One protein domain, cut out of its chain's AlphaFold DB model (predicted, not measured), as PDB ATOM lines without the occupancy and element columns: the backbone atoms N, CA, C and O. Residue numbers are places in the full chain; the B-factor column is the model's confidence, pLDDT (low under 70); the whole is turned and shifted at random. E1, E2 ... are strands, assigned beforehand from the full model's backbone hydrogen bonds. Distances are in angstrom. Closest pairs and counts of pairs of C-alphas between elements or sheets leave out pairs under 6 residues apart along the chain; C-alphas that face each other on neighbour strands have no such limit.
ATOM      1  N   GLU A  85     165.209 137.215 202.102       93.06
ATOM      2  CA  GLU A  85     166.513 137.840 202.306       93.06
ATOM      3  C   GLU A  85     167.484 136.911 203.018       93.06
ATOM      4  O   GLU A  85     167.096 136.089 203.854       93.06
ATOM      5  N   ILE A  86     168.763 137.064 202.698       93.06
ATOM      6  CA  ILE A  86     169.849 136.426 203.428       93.06
ATOM      7  C   ILE A  86     171.055 137.356 203.484       93.06
ATOM      8  O   ILE A  86     171.403 138.018 202.507       93.06
ATOM      9  N   GLN A  87     171.708 137.371 204.641       92.81
ATOM     10  CA  GLN A  87     173.020 137.972 204.815       92.81
ATOM     11  C   GLN A  87     174.072 136.869 204.682       92.81
ATOM     12  O   GLN A  87     174.041 135.898 205.442       92.81
ATOM     13  N   ILE A  88     175.011 137.019 203.750       87.06
ATOM     14  CA  ILE A  88     176.166 136.126 203.623       87.06
ATOM     15  C   ILE A  88     177.413 136.997 203.673       87.06
ATOM     16  O   ILE A  88     177.637 137.846 202.814       87.06
ATOM     17  N   GLU A  89     178.212 136.805 204.722       87.44
ATOM     18  CA  GLU A  89     179.313 137.708 205.064       87.44
ATOM     19  C   GLU A  89     178.822 139.165 205.181       87.44
ATOM     20  O   GLU A  89     177.989 139.473 206.036       87.44
ATOM     21  N   LYS A  90     179.326 140.066 204.334       90.50
ATOM     22  CA  LYS A  90     178.968 141.491 204.299       90.50
ATOM     23  C   LYS A  90     177.889 141.828 203.263       90.50
ATOM     24  O   LYS A  90     177.392 142.952 203.275       90.50
ATOM     25  N   ASP A  91     177.506 140.874 202.420       92.62
ATOM     26  CA  ASP A  91     176.561 141.100 201.332       92.62
ATOM     27  C   ASP A  91     175.160 140.613 201.730       92.62
ATOM     28  O   ASP A  91     174.982 139.500 202.235       92.62
ATOM     29  N   GLN A  92     174.161 141.463 201.503       95.00
ATOM     30  CA  GLN A  92     172.750 141.132 201.623       95.00
ATOM     31  C   GLN A  92     172.204 140.813 200.234       95.00
ATOM     32  O   GLN A  92     172.345 141.607 199.299       95.00
ATOM     33  N   TYR A  93     171.544 139.669 200.134       94.88
ATOM     34  CA  TYR A  93     170.833 139.229 198.945       94.88
ATOM     35  C   TYR A  93     169.334 139.275 199.228       94.88
ATOM     36  O   TYR A  93     168.894 138.708 200.231       94.88
ATOM     37  N   SER A  94     168.560 139.925 198.360       95.44
ATOM     38  CA  SER A  94     167.097 139.993 198.471       95.44
ATOM     39  C   SER A  94     166.443 139.510 197.184       95.44
ATOM     40  O   SER A  94     166.883 139.846 196.082       95.44
ATOM     41  N   PHE A  95     165.389 138.717 197.340       95.19
ATOM     42  CA  PHE A  95     164.569 138.181 196.263       95.19
ATOM     43  C   PHE A  95     163.130 138.612 196.497       95.19
ATOM     44  O   PHE A  95     162.506 138.215 197.484       95.19
ATOM     45  N   VAL A  96     162.608 139.419 195.582       93.69
ATOM     46  CA  VAL A  96     161.251 139.959 195.655       93.69
ATOM     47  C   VAL A  96     160.491 139.508 194.424       93.69
ATOM     48  O   VAL A  96     160.916 139.776 193.298       93.69
ATOM     49  N   ARG A  97     159.373 138.815 194.628       91.75
ATOM     50  CA  ARG A  97     158.465 138.494 193.532       91.75
ATOM     51  C   ARG A  97     157.783 139.773 193.063       91.75
ATOM     52  O   ARG A  97     157.352 140.586 193.877       91.75
ATOM     53  N   LEU A  98     157.731 139.956 191.753       92.19
ATOM     54  CA  LEU A  98     157.023 141.064 191.140       92.19
ATOM     55  C   LEU A  98     155.727 140.574 190.509       92.19
ATOM     56  O   LEU A  98     155.655 139.459 189.992       92.19
ATOM     57  N   GLU A  99     154.741 141.458 190.480       90.00
ATOM     58  CA  GLU A  99     153.467 141.233 189.806       90.00
ATOM     59  C   GLU A  99     153.149 142.410 188.895       90.00
ATOM     60  O   GLU A  99     153.647 143.526 189.086       90.00
ATOM     61  N   ASN A 100     152.325 142.141 187.888       90.25
ATOM     62  CA  ASN A 100     151.815 143.168 186.999       90.25
ATOM     63  C   ASN A 100     150.461 143.706 187.475       90.25
ATOM     64  O   ASN A 100     149.845 143.183 188.398       90.25
ATOM     65  N   TYR A 101     149.989 144.779 186.844       88.56
ATOM     66  CA  TYR A 101     148.772 145.474 187.275       88.56
ATOM     67  C   TYR A 101     147.519 144.875 186.633       88.56
ATOM     68  O   TYR A 101     146.782 145.555 185.911       88.56
ATOM     69  N   ASN A 102     147.313 143.578 186.854       84.12
ATOM     70  CA  ASN A 102     146.081 142.880 186.501       84.12
ATOM     71  C   ASN A 102     144.962 143.226 187.503       84.12
ATOM     72  O   ASN A 102     145.210 143.447 188.683       84.12
ATOM     73  N   ALA A 103     143.717 143.251 187.041       66.62
ATOM     74  CA  ALA A 103     142.516 143.554 187.811       66.62
ATOM     75  C   ALA A 103     142.032 142.410 188.725       66.62
ATOM     76  O   ALA A 103     140.898 142.460 189.213       66.62
ATOM     77  N   LEU A 104     142.814 141.344 188.904       63.00
ATOM     78  CA  LEU A 104     142.375 140.162 189.643       63.00
ATOM     79  C   LEU A 104     142.193 140.483 191.131       63.00
ATOM     80  O   LEU A 104     143.152 140.600 191.880       63.00
ATOM     81  N   SER A 105     140.934 140.551 191.566       47.41
ATOM     82  CA  SER A 105     140.543 140.442 192.977       47.41
ATOM     83  C   SER A 105     140.192 139.004 193.381       47.41
ATOM     84  O   SER A 105     139.859 138.761 194.537       47.41
ATOM     85  N   ASP A 106     140.179 138.063 192.429       45.34
ATOM     86  CA  ASP A 106     139.707 136.691 192.630       45.34
ATOM     87  C   ASP A 106     140.779 135.679 192.203       45.34
ATOM     88  O   ASP A 106     141.047 135.463 191.020       45.34
ATOM     89  N   THR A 107     141.408 135.063 193.203       51.34
ATOM     90  CA  THR A 107     142.512 134.097 193.081       51.34
ATOM     91  C   THR A 107     142.066 132.720 192.574       51.34
ATOM     92  O   THR A 107     142.887 131.811 192.436       51.34
ATOM     93  N   SER A 108     140.770 132.536 192.300       51.19
ATOM     94  CA  SER A 108     140.198 131.261 191.853       51.19
ATOM     95  C   SER A 108     140.393 130.961 190.362       51.19
ATOM     96  O   SER A 108     140.201 129.816 189.944       51.19
ATOM     97  N   VAL A 109     140.801 131.949 189.557       59.47
ATOM     98  CA  VAL A 109     141.000 131.792 188.110       59.47
ATOM     99  C   VAL A 109     142.472 131.528 187.795       59.47
ATOM    100  O   VAL A 109     143.359 132.274 188.202       59.47
ATOM    101  N   SER A 110     142.745 130.462 187.037       64.19
ATOM    102  CA  SER A 110     144.084 130.164 186.522       64.19
ATOM    103  C   SER A 110     144.412 131.092 185.351       64.19
ATOM    104  O   SER A 110     144.104 130.780 184.201       64.19
ATOM    105  N   CYS A 111     145.004 132.243 185.651       69.94
ATOM    106  CA  CYS A 111     145.597 133.107 184.641       69.94
ATOM    107  C   CYS A 111     147.088 132.791 184.522       69.94
ATOM    108  O   CYS A 111     147.797 132.758 185.531       69.94
ATOM    109  N   ASP A 112     147.559 132.581 183.294       67.56
ATOM    110  CA  ASP A 112     148.987 132.478 183.010       67.56
ATOM    111  C   ASP A 112     149.600 133.872 183.156       67.56
ATOM    112  O   ASP A 112     149.528 134.718 182.264       67.56
ATOM    113  N   MET A 113     150.135 134.138 184.343       78.81
ATOM    114  CA  MET A 113     150.806 135.384 184.673       78.81
ATOM    115  C   MET A 113     152.251 135.086 185.027       78.81
ATOM    116  O   MET A 113     152.523 134.235 185.873       78.81
ATOM    117  N   HIS A 114     153.158 135.819 184.392       87.69
ATOM    118  CA  HIS A 114     154.562 135.797 184.766       87.69
ATOM    119  C   HIS A 114     154.778 136.524 186.086       87.69
ATOM    120  O   HIS A 114     154.148 137.549 186.347       87.69
ATOM    121  N   THR A 115     155.708 136.020 186.885       89.50
ATOM    122  CA  THR A 115     156.043 136.562 188.210       89.50
ATOM    123  C   THR A 115     157.563 136.649 188.369       89.50
ATOM    124  O   THR A 115     158.170 135.876 189.124       89.50
ATOM    125  N   PRO A 116     158.219 137.551 187.610       93.81
ATOM    126  CA  PRO A 116     159.669 137.670 187.608       93.81
ATOM    127  C   PRO A 116     160.195 138.067 188.989       93.81
ATOM    128  O   PRO A 116     159.519 138.739 189.772       93.81
ATOM    129  N   LEU A 117     161.437 137.685 189.270       94.06
ATOM    130  CA  LEU A 117     162.122 138.075 190.497       94.06
ATOM    131  C   LEU A 117     162.950 139.346 190.313       94.06
ATOM    132  O   LEU A 117     163.867 139.393 189.487       94.06
ATOM    133  N   LEU A 118     162.695 140.335 191.168       94.75
ATOM    134  CA  LEU A 118     163.662 141.373 191.490       94.75
ATOM    135  C   LEU A 118     164.718 140.789 192.424       94.75
ATOM    136  O   LEU A 118     164.409 140.283 193.503       94.75
ATOM    137  N   PHE A 119     165.968 140.912 192.007       95.75
ATOM    138  CA  PHE A 119     167.139 140.540 192.772       95.75
ATOM    139  C   PHE A 119     167.935 141.784 193.154       95.75
ATOM    140  O   PHE A 119     168.219 142.645 192.312       95.75
ATOM    141  N   THR A 120     168.318 141.865 194.425       95.38
ATOM    142  CA  THR A 120     169.284 142.855 194.897       95.38
ATOM    143  C   THR A 120     170.487 142.184 195.537       95.38
ATOM    144  O   THR A 120     170.366 141.158 196.210       95.38
ATOM    145  N   ASN A 121     171.653 142.784 195.318       95.06
ATOM    146  CA  ASN A 121     172.894 142.435 195.993       95.06
ATOM    147  C   ASN A 121     173.555 143.723 196.494       95.06
ATOM    148  O   ASN A 121     173.963 144.579 195.705       95.06
ATOM    149  N   SER A 122     173.663 143.872 197.816       95.31
ATOM    150  CA  SER A 122     174.283 145.058 198.415       95.31
ATOM    151  C   SER A 122     175.788 145.141 198.148       95.31
ATOM    152  O   SER A 122     176.343 146.237 198.130       95.31
ATOM    153  N   GLY A 123     176.456 144.005 197.928       91.62
ATOM    154  CA  GLY A 123     177.906 143.928 197.749       91.62
ATOM    155  C   GLY A 123     178.418 144.614 196.489       91.62
ATOM    156  O   GLY A 123     179.527 145.151 196.472       91.62
ATOM    157  N   ASP A 124     177.606 144.633 195.433       91.69
ATOM    158  CA  ASP A 124     177.917 145.298 194.168       91.69
ATOM    159  C   ASP A 124     176.895 146.366 193.765       91.69
ATOM    160  O   ASP A 124     176.939 146.853 192.634       91.69
ATOM    161  N   ASN A 125     176.026 146.770 194.699       92.75
ATOM    162  CA  ASN A 125     174.934 147.722 194.482       92.75
ATOM    163  C   ASN A 125     174.029 147.335 193.298       92.75
ATOM    164  O   ASN A 125     173.531 148.203 192.577       92.75
ATOM    165  N   TYR A 126     173.831 146.035 193.072       93.50
ATOM    166  CA  TYR A 126     172.966 145.556 192.005       93.50
ATOM    167  C   TYR A 126     171.497 145.574 192.426       93.50
ATOM    168  O   TYR A 126     171.133 145.151 193.527       93.50
ATOM    169  N   LYS A 127     170.646 146.011 191.498       93.44
ATOM    170  CA  LYS A 127     169.190 145.920 191.568       93.44
ATOM    171  C   LYS A 127     168.656 145.670 190.163       93.44
ATOM    172  O   LYS A 127     168.790 146.532 189.296       93.44
ATOM    173  N   GLY A 128     168.052 144.513 189.932       94.31
ATOM    174  CA  GLY A 128     167.551 144.161 188.607       94.31
ATOM    175  C   GLY A 128     166.861 142.808 188.560       94.31
ATOM    176  O   GLY A 128     166.696 142.142 189.579       94.31
ATOM    177  N   LEU A 129     166.436 142.419 187.362       95.56
ATOM    178  CA  LEU A 129     165.812 141.124 187.113       95.56
ATOM    179  C   LEU A 129     166.870 140.062 186.810       95.56
ATOM    180  O   LEU A 129     167.883 140.340 186.170       95.56
ATOM    181  N   LEU A 130     166.599 138.822 187.204       95.50
ATOM    182  CA  LEU A 130     167.461 137.683 186.889       95.50
ATOM    183  C   LEU A 130     167.137 137.145 185.494       95.50
ATOM    184  O   LEU A 130     166.090 136.528 185.306       95.50
ATOM    185  N   LYS A 131     168.031 137.342 184.517       95.00
ATOM    186  CA  LYS A 131     167.870 136.753 183.176       95.00
ATOM    187  C   LYS A 131     167.959 135.229 183.252       95.00
ATOM    188  O   LYS A 131     168.915 134.698 183.820       95.00
ATOM    189  N   LEU A 132     166.987 134.530 182.681       95.94
ATOM    190  CA  LEU A 132     166.978 133.074 182.624       95.94
ATOM    191  C   LEU A 132     167.894 132.581 181.497       95.94
ATOM    192  O   LEU A 132     167.825 133.058 180.366       95.94
ATOM    193  N   VAL A 133     168.733 131.596 181.798       96.12
ATOM    194  CA  VAL A 133     169.540 130.875 180.811       96.12
ATOM    195  C   VAL A 133     168.859 129.546 180.513       96.12
ATOM    196  O   VAL A 133     168.860 128.646 181.356       96.12
ATOM    197  N   ASN A 134     168.297 129.425 179.310       96.31
ATOM    198  CA  ASN A 134     167.722 128.174 178.820       96.31
ATOM    199  C   ASN A 134     168.805 127.094 178.675       96.31
ATOM    200  O   ASN A 134     169.926 127.369 178.238       96.31
ATOM    201  N   ASN A 135     168.464 125.858 179.033       97.00
ATOM    202  CA  ASN A 135     169.329 124.687 178.898       97.00
ATOM    203  C   ASN A 135     168.491 123.413 178.670       97.00
ATOM    204  O   ASN A 135     167.281 123.483 178.458       97.00
ATOM    205  N   ASP A 136     169.123 122.239 178.707       97.25
ATOM    206  CA  ASP A 136     168.441 120.954 178.489       97.25
ATOM    207  C   ASP A 136     167.463 120.569 179.620       97.25
ATOM    208  O   ASP A 136     166.654 119.658 179.455       97.25
ATOM    209  N   ILE A 137     167.541 121.230 180.780       95.94
ATOM    210  CA  ILE A 137     166.716 120.945 181.966       95.94
ATOM    211  C   ILE A 137     165.452 121.801 181.962       95.94
ATOM    212  O   ILE A 137     164.378 121.323 182.329       95.94
ATOM    213  N   TYR A 138     165.583 123.072 181.591       95.00
ATOM    214  CA  TYR A 138     164.487 124.026 181.608       95.00
ATOM    215  C   TYR A 138     164.613 125.018 180.457       95.00
ATOM    216  O   TYR A 138     165.673 125.607 180.228       95.00
ATOM    217  N   GLN A 139     163.497 125.208 179.760       94.69
ATOM    218  CA  GLN A 139     163.352 126.166 178.675       94.69
ATOM    219  C   GLN A 139     162.094 126.991 178.918       94.69
ATOM    220  O   GLN A 139     161.038 126.438 179.229       94.69
ATOM    221  N   SER A 140     162.219 128.304 178.770       92.75
ATOM    222  CA  SER A 140     161.100 129.239 178.762       92.75
ATOM    223  C   SER A 140     161.302 130.259 177.648       92.75
ATOM    224  O   SER A 140     162.428 130.673 177.368       92.75
ATOM    225  N   GLU A 141     160.198 130.672 177.034       91.00
ATOM    226  CA  GLU A 141     160.165 131.835 176.143       91.00
ATOM    227  C   GLU A 141     160.199 133.144 176.946       91.00
ATOM    228  O   GLU A 141     160.578 134.193 176.429       91.00
ATOM    229  N   TYR A 142     159.833 133.097 178.232       91.50
ATOM    230  CA  TYR A 142     159.942 134.247 179.115       91.50
ATOM    231  C   TYR A 142     161.398 134.417 179.586       91.50
ATOM    232  O   TYR A 142     161.968 133.492 180.170       91.50
ATOM    233  N   PRO A 143     162.031 135.587 179.369       92.12
ATOM    234  CA  PRO A 143     163.485 135.722 179.482       92.12
ATOM    235  C   PRO A 143     164.000 135.902 180.918       92.12
ATOM    236  O   PRO A 143     165.196 136.139 181.113       92.12
ATOM    237  N   TYR A 144     163.135 135.830 181.932       95.38
ATOM    238  CA  TYR A 144     163.497 136.050 183.333       95.38
ATOM    239  C   TYR A 144     163.151 134.848 184.201       95.38
ATOM    240  O   TYR A 144     162.185 134.136 183.945       95.38
ATOM    241  N   LEU A 145     163.930 134.651 185.265       95.81
ATOM    242  CA  LEU A 145     163.571 133.711 186.316       95.81
ATOM    243  C   LEU A 145     162.309 134.206 187.031       95.81
ATOM    244  O   LEU A 145     162.265 135.336 187.528       95.81
ATOM    245  N   GLU A 146     161.323 133.325 187.127       93.06
ATOM    246  CA  GLU A 146     160.053 133.559 187.805       93.06
ATOM    247  C   GLU A 146     159.822 132.536 188.926       93.06
ATOM    248  O   GLU A 146     160.339 131.417 188.884       93.06
ATOM    249  N   LEU A 147     159.052 132.933 189.941       90.38
ATOM    250  CA  LEU A 147     158.528 132.021 190.963       90.38
ATOM    251  C   LEU A 147     157.024 131.928 190.790       90.38
ATOM    252  O   LEU A 147     156.336 132.924 191.023       90.38
ATOM    253  N   MET A 148     156.513 130.752 190.428       86.75
ATOM    254  CA  MET A 148     155.079 130.573 190.209       86.75
ATOM    255  C   MET A 148     154.288 130.956 191.464       86.75
ATOM    256  O   MET A 148     154.681 130.627 192.582       86.75
ATOM    257  N   ALA A 149     153.178 131.661 191.266       81.88
ATOM    258  CA  ALA A 149     152.336 132.176 192.340       81.88
ATOM    259  C   ALA A 149     150.866 132.190 191.917       81.88
ATOM    260  O   ALA A 149     150.207 133.224 191.912       81.88
ATOM    261  N   ASN A 150     150.362 131.047 191.463       77.44
ATOM    262  CA  ASN A 150     149.013 130.953 190.917       77.44
ATOM    263  C   ASN A 150     148.269 129.728 191.460       77.44
ATOM    264  O   ASN A 150     148.792 128.939 192.247       77.44
ATOM    265  N   ALA A 151     147.020 129.560 191.027       74.12
ATOM    266  CA  ALA A 151     146.162 128.467 191.479       74.12
ATOM    267  C   ALA A 151     146.705 127.056 191.151       74.12
ATOM    268  O   ALA A 151     146.234 126.069 191.728       74.12
ATOM    269  N   ILE A 152     147.669 126.940 190.227       78.19
ATOM    270  CA  ILE A 152     148.265 125.671 189.785       78.19
ATOM    271  C   ILE A 152     149.484 125.321 190.645       78.19
ATOM    272  O   ILE A 152     149.612 124.173 191.085       78.19
ATOM    273  N   ALA A 153     150.360 126.298 190.890       85.31
ATOM    274  CA  ALA A 153     151.607 126.122 191.621       85.31
ATOM    275  C   ALA A 153     152.045 127.400 192.353       85.31
ATOM    276  O   ALA A 153     151.855 128.520 191.879       85.31
ATOM    277  N   HIS A 154     152.701 127.193 193.490       88.44
ATOM    278  CA  HIS A 154     153.316 128.199 194.341       88.44
ATOM    279  C   HIS A 154     154.753 127.780 194.667       88.44
ATOM    280  O   HIS A 154     154.985 126.723 195.263       88.44
ATOM    281  N   ASP A 155     155.707 128.595 194.230       91.88
ATOM    282  CA  ASP A 155     157.140 128.396 194.410       91.88
ATOM    283  C   ASP A 155     157.659 129.229 195.581       91.88
ATOM    284  O   ASP A 155     157.560 130.456 195.583       91.88
ATOM    285  N   VAL A 156     158.296 128.571 196.547       92.31
ATOM    286  CA  VAL A 156     158.900 129.224 197.714       92.31
ATOM    287  C   VAL A 156     160.397 128.969 197.731       92.31
ATOM    288  O   VAL A 156     160.828 127.818 197.689       92.31
ATOM    289  N   ILE A 157     161.203 130.025 197.863       94.88
ATOM    290  CA  ILE A 157     162.634 129.887 198.158       94.88
ATOM    291  C   ILE A 157     162.776 129.395 199.603       94.88
ATOM    292  O   ILE A 157     162.567 130.145 200.565       94.88
ATOM    293  N   THR A 158     163.129 128.125 199.766       94.56
ATOM    294  CA  THR A 158     163.295 127.496 201.080       94.56
ATOM    295  C   THR A 158     164.668 127.775 201.668       94.56
ATOM    296  O   THR A 158     164.785 127.967 202.877       94.56
ATOM    297  N   GLU A 159     165.693 127.849 200.821       94.50
ATOM    298  CA  GLU A 159     167.083 128.017 201.240       94.50
ATOM    299  C   GLU A 159     167.882 128.787 200.185       94.50
ATOM    300  O   GLU A 159     167.612 128.698 198.984       94.50
ATOM    301  N   ILE A 160     168.865 129.554 200.656       94.88
ATOM    302  CA  ILE A 160     169.808 130.305 199.830       94.88
ATOM    303  C   ILE A 160     171.207 129.986 200.348       94.88
ATOM    304  O   ILE A 160     171.477 130.179 201.530       94.88
ATOM    305  N   ASN A 161     172.086 129.526 199.464       92.19
ATOM    306  CA  ASN A 161     173.474 129.189 199.773       92.19
ATOM    307  C   ASN A 161     174.432 129.848 198.781       92.19
ATOM    308  O   ASN A 161     174.016 130.356 197.742       92.19
ATOM    309  N   THR A 162     175.732 129.782 199.057       91.44
ATOM    310  CA  THR A 162     176.778 130.120 198.084       91.44
ATOM    311  C   THR A 162     177.649 128.913 197.773       91.44
ATOM    312  O   THR A 162     177.919 128.061 198.621       91.44
ATOM    313  N   LYS A 163     178.097 128.823 196.522       92.12
ATOM    314  CA  LYS A 163     179.061 127.818 196.070       92.12
ATOM    315  C   LYS A 163     180.057 128.469 195.122       92.12
ATOM    316  O   LYS A 163     179.771 128.680 193.946       92.12
ATOM    317  N   GLY A 164     181.239 128.796 195.640       89.25
ATOM    318  CA  GLY A 164     182.214 129.593 194.897       89.25
ATOM    319  C   GLY A 164     181.654 130.986 194.605       89.25
ATOM    320  O   GLY A 164     181.278 131.699 195.526       89.25
ATOM    321  N   ASN A 165     181.570 131.357 193.329       89.44
ATOM    322  CA  ASN A 165     181.033 132.645 192.877       89.44
ATOM    323  C   ASN A 165     179.535 132.605 192.516       89.44
ATOM    324  O   ASN A 165     179.045 133.522 191.856       89.44
ATOM    325  N   GLN A 166     178.830 131.532 192.882       95.00
ATOM    326  CA  GLN A 166     177.411 131.354 192.588       95.00
ATOM    327  C   GLN A 166     176.572 131.446 193.855       95.00
ATOM    328  O   GLN A 166     176.958 130.916 194.899       95.00
ATOM    329  N   ILE A 167     175.392 132.040 193.718       95.62
ATOM    330  CA  ILE A 167     174.313 131.947 194.699       95.62
ATOM    331  C   ILE A 167     173.426 130.785 194.265       95.62
ATOM    332  O   ILE A 167     173.050 130.689 193.099       95.62
ATOM    333  N   ILE A 168     173.111 129.885 195.181       97.56
ATOM    334  CA  ILE A 168     172.285 128.711 194.928       97.56
ATOM    335  C   ILE A 168     170.955 128.908 195.639       97.56
ATOM    336  O   ILE A 168     170.919 129.016 196.864       97.56
ATOM    337  N   LEU A 169     169.874 128.942 194.867       97.75
ATOM    338  CA  LEU A 169     168.514 128.938 195.385       97.75
ATOM    339  C   LEU A 169     167.981 127.515 195.402       97.75
ATOM    340  O   LEU A 169     168.025 126.816 194.387       97.75
ATOM    341  N   TYR A 170     167.422 127.127 196.540       97.19
ATOM    342  CA  TYR A 170     166.591 125.941 196.664       97.19
ATOM    343  C   TYR A 170     165.146 126.401 196.755       97.19
ATOM    344  O   TYR A 170     164.772 127.165 197.648       97.19
ATOM    345  N   ILE A 171     164.350 125.956 195.795       97.00
ATOM    346  CA  ILE A 171     162.960 126.347 195.631       97.00
ATOM    347  C   ILE A 171     162.101 125.102 195.801       97.00
ATOM    348  O   ILE A 171     162.344 124.065 195.182       97.00
ATOM    349  N   ARG A 172     161.066 125.215 196.628       95.88
ATOM    350  CA  ARG A 172     160.014 124.216 196.746       95.88
ATOM    351  C   ARG A 172     158.795 124.689 195.974       95.88
ATOM    352  O   ARG A 172     158.173 125.674 196.362       95.88
ATOM    353  N   ARG A 173     158.424 123.938 194.942       93.56
ATOM    354  CA  ARG A 173     157.132 124.062 194.274       93.56
ATOM    355  C   ARG A 173     156.089 123.263 195.029       93.56
ATOM    356  O   ARG A 173     156.296 122.073 195.285       93.56
ATOM    357  N   THR A 174     154.971 123.894 195.353       89.31
ATOM    358  CA  THR A 174     153.784 123.251 195.922       89.31
ATOM    359  C   THR A 174     152.560 123.606 195.094       89.31
ATOM    360  O   THR A 174     152.428 124.725 194.621       89.31
ATOM    361  N   GLY A 175     151.649 122.667 194.884       79.75
ATOM    362  CA  GLY A 175     150.478 122.898 194.048       79.75
ATOM    363  C   GLY A 175     149.620 121.651 193.958       79.75
ATOM    364  O   GLY A 175     150.097 120.545 194.213       79.75
ATOM    365  N   LYS A 176     148.348 121.807 193.572       68.69
ATOM    366  CA  LYS A 176     147.400 120.677 193.478       68.69
ATOM    367  C   LYS A 176     147.883 119.568 192.535       68.69
ATOM    368  O   LYS A 176     147.456 118.429 192.684       68.69
ATOM    369  N   GLN A 177     148.733 119.908 191.564       68.38
ATOM    370  CA  GLN A 177     149.230 118.991 190.534       68.38
ATOM    371  C   GLN A 177     150.752 119.050 190.342       68.38
ATOM    372  O   GLN A 177     151.279 118.408 189.438       68.38
ATOM    373  N   SER A 178     151.475 119.821 191.160       76.94
ATOM    374  CA  SER A 178     152.918 119.990 191.004       76.94
ATOM    375  C   SER A 178     153.592 120.094 192.362       76.94
ATOM    376  O   SER A 178     153.362 121.032 193.123       76.94
ATOM    377  N   LEU A 179     154.429 119.107 192.659       90.38
ATOM    378  CA  LEU A 179     155.300 119.092 193.819       90.38
ATOM    379  C   LEU A 179     156.707 118.823 193.306       90.38
ATOM    380  O   LEU A 179     156.961 117.774 192.714       90.38
ATOM    381  N   ALA A 180     157.611 119.776 193.491       95.12
ATOM    382  CA  ALA A 180     158.976 119.633 193.009       95.12
ATOM    383  C   ALA A 180     159.968 120.392 193.885       95.12
ATOM    384  O   ALA A 180     159.640 121.429 194.462       95.12
ATOM    385  N   ASN A 181     161.195 119.887 193.947       97.12
ATOM    386  CA  ASN A 181     162.349 120.655 194.391       97.12
ATOM    387  C   ASN A 181     163.093 121.164 193.157       97.12
ATOM    388  O   ASN A 181     163.422 120.389 192.259       97.12
ATOM    389  N   ILE A 182     163.372 122.458 193.121       97.56
ATOM    390  CA  ILE A 182     164.071 123.116 192.023       97.56
ATOM    391  C   ILE A 182     165.339 123.741 192.594       97.56
ATOM    392  O   ILE A 182     165.301 124.407 193.629       97.56
ATOM    393  N   VAL A 183     166.467 123.527 191.922       98.31
ATOM    394  CA  VAL A 183     167.735 124.177 192.268       98.31
ATOM    395  C   VAL A 183     168.106 125.135 191.153       98.31
ATOM    396  O   VAL A 183     168.191 124.733 189.991       98.31
ATOM    397  N   VAL A 184     168.353 126.392 191.507       98.44
ATOM    398  CA  VAL A 184     168.757 127.443 190.570       98.44
ATOM    399  C   VAL A 184     170.112 127.983 190.987       98.44
ATOM    400  O   VAL A 184     170.323 128.310 192.152       98.44
ATOM    401  N   ALA A 185     171.037 128.089 190.038       98.06
ATOM    402  CA  ALA A 185     172.301 128.782 190.246       98.06
ATOM    403  C   ALA A 185     172.225 130.178 189.636       98.06
ATOM    404  O   ALA A 185     171.893 130.331 188.461       98.06
ATOM    405  N   ILE A 186     172.578 131.183 190.425       97.50
ATOM    406  CA  ILE A 186     172.681 132.576 190.015       97.50
ATOM    407  C   ILE A 186     174.154 132.950 189.962       97.50
ATOM    408  O   ILE A 186     174.909 132.721 190.910       97.50
ATOM    409  N   LYS A 187     174.561 133.537 188.842       95.88
ATOM    410  CA  LYS A 187     175.930 133.993 188.608       95.88
ATOM    411  C   LYS A 187     175.920 135.417 188.079       95.88
ATOM    412  O   LYS A 187     175.044 135.791 187.294       95.88
ATOM    413  N   LYS A 188     176.934 136.185 188.470       93.69
ATOM    414  CA  LYS A 188     177.199 137.480 187.856       93.69
ATOM    415  C   LYS A 188     177.528 137.273 186.378       93.69
ATOM    416  O   LYS A 188     178.366 136.438 186.034       93.69
ATOM    417  N   ASP A 189     176.845 138.013 185.526       86.50
ATOM    418  CA  ASP A 189     176.996 138.003 184.079       86.50
ATOM    419  C   ASP A 189     177.509 139.371 183.625       86.50
ATOM    420  O   ASP A 189     176.998 140.407 184.047       86.50
ATOM    421  N   ALA A 190     178.544 139.387 182.786       82.38
ATOM    422  CA  ALA A 190     179.189 140.636 182.381       82.38
ATOM    423  C   ALA A 190     178.278 141.545 181.537       82.38
ATOM    424  O   ALA A 190     178.502 142.752 181.505       82.38
ATOM    425  N   LEU A 191     177.271 140.980 180.862       82.12
ATOM    426  CA  LEU A 191     176.352 141.711 179.991       82.12
ATOM    427  C   LEU A 191     175.046 142.056 180.715       82.12
ATOM    428  O   LEU A 191     174.535 143.161 180.573       82.12
ATOM    429  N   ASN A 192     174.525 141.121 181.507       79.38
ATOM    430  CA  ASN A 192     173.180 141.192 182.087       79.38
ATOM    431  C   ASN A 192     173.167 141.543 183.584       79.38
ATOM    432  O   ASN A 192     172.110 141.583 184.216       79.38
ATOM    433  N   GLY A 193     174.337 141.751 184.189       91.06
ATOM    434  CA  GLY A 193     174.490 141.893 185.633       91.06
ATOM    435  C   GLY A 193     174.406 140.539 186.326       91.06
ATOM    436  O   GLY A 193     175.421 140.057 186.818       91.06
ATOM    437  N   TYR A 194     173.241 139.887 186.317       95.25
ATOM    438  CA  TYR A 194     173.047 138.549 186.881       95.25
ATOM    439  C   TYR A 194     172.182 137.665 185.984       95.25
ATOM    440  O   TYR A 194     171.211 138.107 185.373       95.25
ATOM    441  N   SER A 195     172.541 136.385 185.935       96.00
ATOM    442  CA  SER A 195     171.807 135.349 185.212       96.00
ATOM    443  C   SER A 195     171.499 134.173 186.129       96.00
ATOM    444  O   SER A 195     172.277 133.861 187.033       96.00
ATOM    445  N   ALA A 196     170.366 133.530 185.884       97.56
ATOM    446  CA  ALA A 196     169.867 132.379 186.607       97.56
ATOM    447  C   ALA A 196     169.772 131.174 185.674       97.56
ATOM    448  O   ALA A 196     169.283 131.273 184.552       97.56
ATOM    449  N   GLU A 197     170.215 130.021 186.150       97.56
ATOM    450  CA  GLU A 197     170.184 128.773 185.400       97.56
ATOM    451  C   GLU A 197     169.600 127.668 186.280       97.56
ATOM    452  O   GLU A 197     170.095 127.419 187.385       97.56
ATOM    453  N   VAL A 198     168.565 126.987 185.790       98.12
ATOM    454  CA  VAL A 198     167.990 125.829 186.483       98.12
ATOM    455  C   VAL A 198     168.971 124.662 186.386       98.12
ATOM    456  O   VAL A 198     169.355 124.242 185.295       98.12
ATOM    457  N   LYS A 199     169.397 124.149 187.541       98.06
ATOM    458  CA  LYS A 199     170.385 123.067 187.663       98.06
ATOM    459  C   LYS A 199     169.763 121.700 187.875       98.06
ATOM    460  O   LYS A 199     170.382 120.702 187.522       98.06
ATOM    461  N   SER A 200     168.567 121.644 188.448       97.75
ATOM    462  CA  SER A 200     167.811 120.403 188.593       97.75
ATOM    463  C   SER A 200     166.355 120.690 188.924       97.75
ATOM    464  O   SER A 200     166.059 121.652 189.635       97.75
ATOM    465  N   ILE A 201     165.476 119.800 188.471       96.50
ATOM    466  CA  ILE A 201     164.072 119.728 188.876       96.50
ATOM    467  C   ILE A 201     163.813 118.287 189.316       96.50
ATOM    468  O   ILE A 201     163.910 117.359 188.514       96.50
ATOM    469  N   GLU A 202     163.503 118.092 190.591       95.81
ATOM    470  CA  GLU A 202     163.133 116.799 191.158       95.81
ATOM    471  C   GLU A 202     161.634 116.803 191.456       95.81
ATOM    472  O   GLU A 202     161.184 117.459 192.394       95.81
ATOM    473  N   ASN A 203     160.855 116.076 190.653       91.69
ATOM    474  CA  ASN A 203     159.421 115.918 190.884       91.69
ATOM    475  C   ASN A 203     159.170 114.917 192.009       91.69
ATOM    476  O   ASN A 203     159.704 113.807 192.006       91.69
ATOM    477  N   ILE A 204     158.300 115.293 192.935       84.94
ATOM    478  CA  ILE A 204     157.988 114.517 194.126       84.94
ATOM    479  C   ILE A 204     156.588 113.963 193.930       84.94
ATOM    480  O   ILE A 204     155.630 114.718 193.773       84.94
TER     481      ILE A 204
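AT A GLANCE: This is residues 85 to 204 of the 205 residues of an uncharacterized protein of Sphingobacterium spiritivorum (UniProt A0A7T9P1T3). What is the main picture? Two antiparallel sheets, E1 E2 E3 E4 and E5 E6 E7 E8, lie partly face to face as a sandwich, their strands crossed at 44 degrees; the second is strongly twisted. Each is a meander, each strand the antiparallel neighbour of the one before, and residues 130 to 153 join them. What is its make-up? The printed part has 120 residues with eight named strands, E1 to E8 along the chain, and no named helix: all strand. It is compact, with a radius of gyration of the C-alphas of 14.6 A, spanning 42 by 32 by 26 A.

HOW THE PARTS SIT: How does the first sheet pair? E1, residues 85 to 88, and E2, residues 91 to 100, form a hairpin, with N 86 and O 93 3.0 A apart. E3, residues 117 to 121, has N 118 2.8 A from O 96 of E2, and E4, residues 126 to 129, has O 128 2.8 A from N 119 of E3. And the second? E5, residues 154 to 163, bends by 52 degrees at residue 159, and its N 156 is 2.9 A from O 172 of E6, residues 166 to 174. E7, residues 180 to 189, has O 184 2.8 A from N 169 of E6, and E8, residues 193 to 203, has O 197 2.9 A from N 185 of E7. Where do the sheets' edge strands come closest? The closest C-alphas of E1 and E5 are those of Ile 86 and Ile 160, 7.1 A apart; those of E4 and E8 are of Tyr 126 and Gly 193, 7.5 A.

IN THESE COORDINATES: Where do the strands begin and end? C-alpha 85 of E1 is at (166.513, 137.840, 202.306), and C-alpha 203 of E8 at (159.421, 115.918, 190.884). Which are longest? E8 measures 30.5 A from first to last C-alpha, E2 28.7 A and E7 27.2 A.

THE WHOLE: Which links are long? E2 to E3, 16 residues, and E4 to E5, 24 residues, are long; the printed part has no cut. Where is confidence low? Residues 103 to 112 and 176 to 177 hold the pLDDT values under 70.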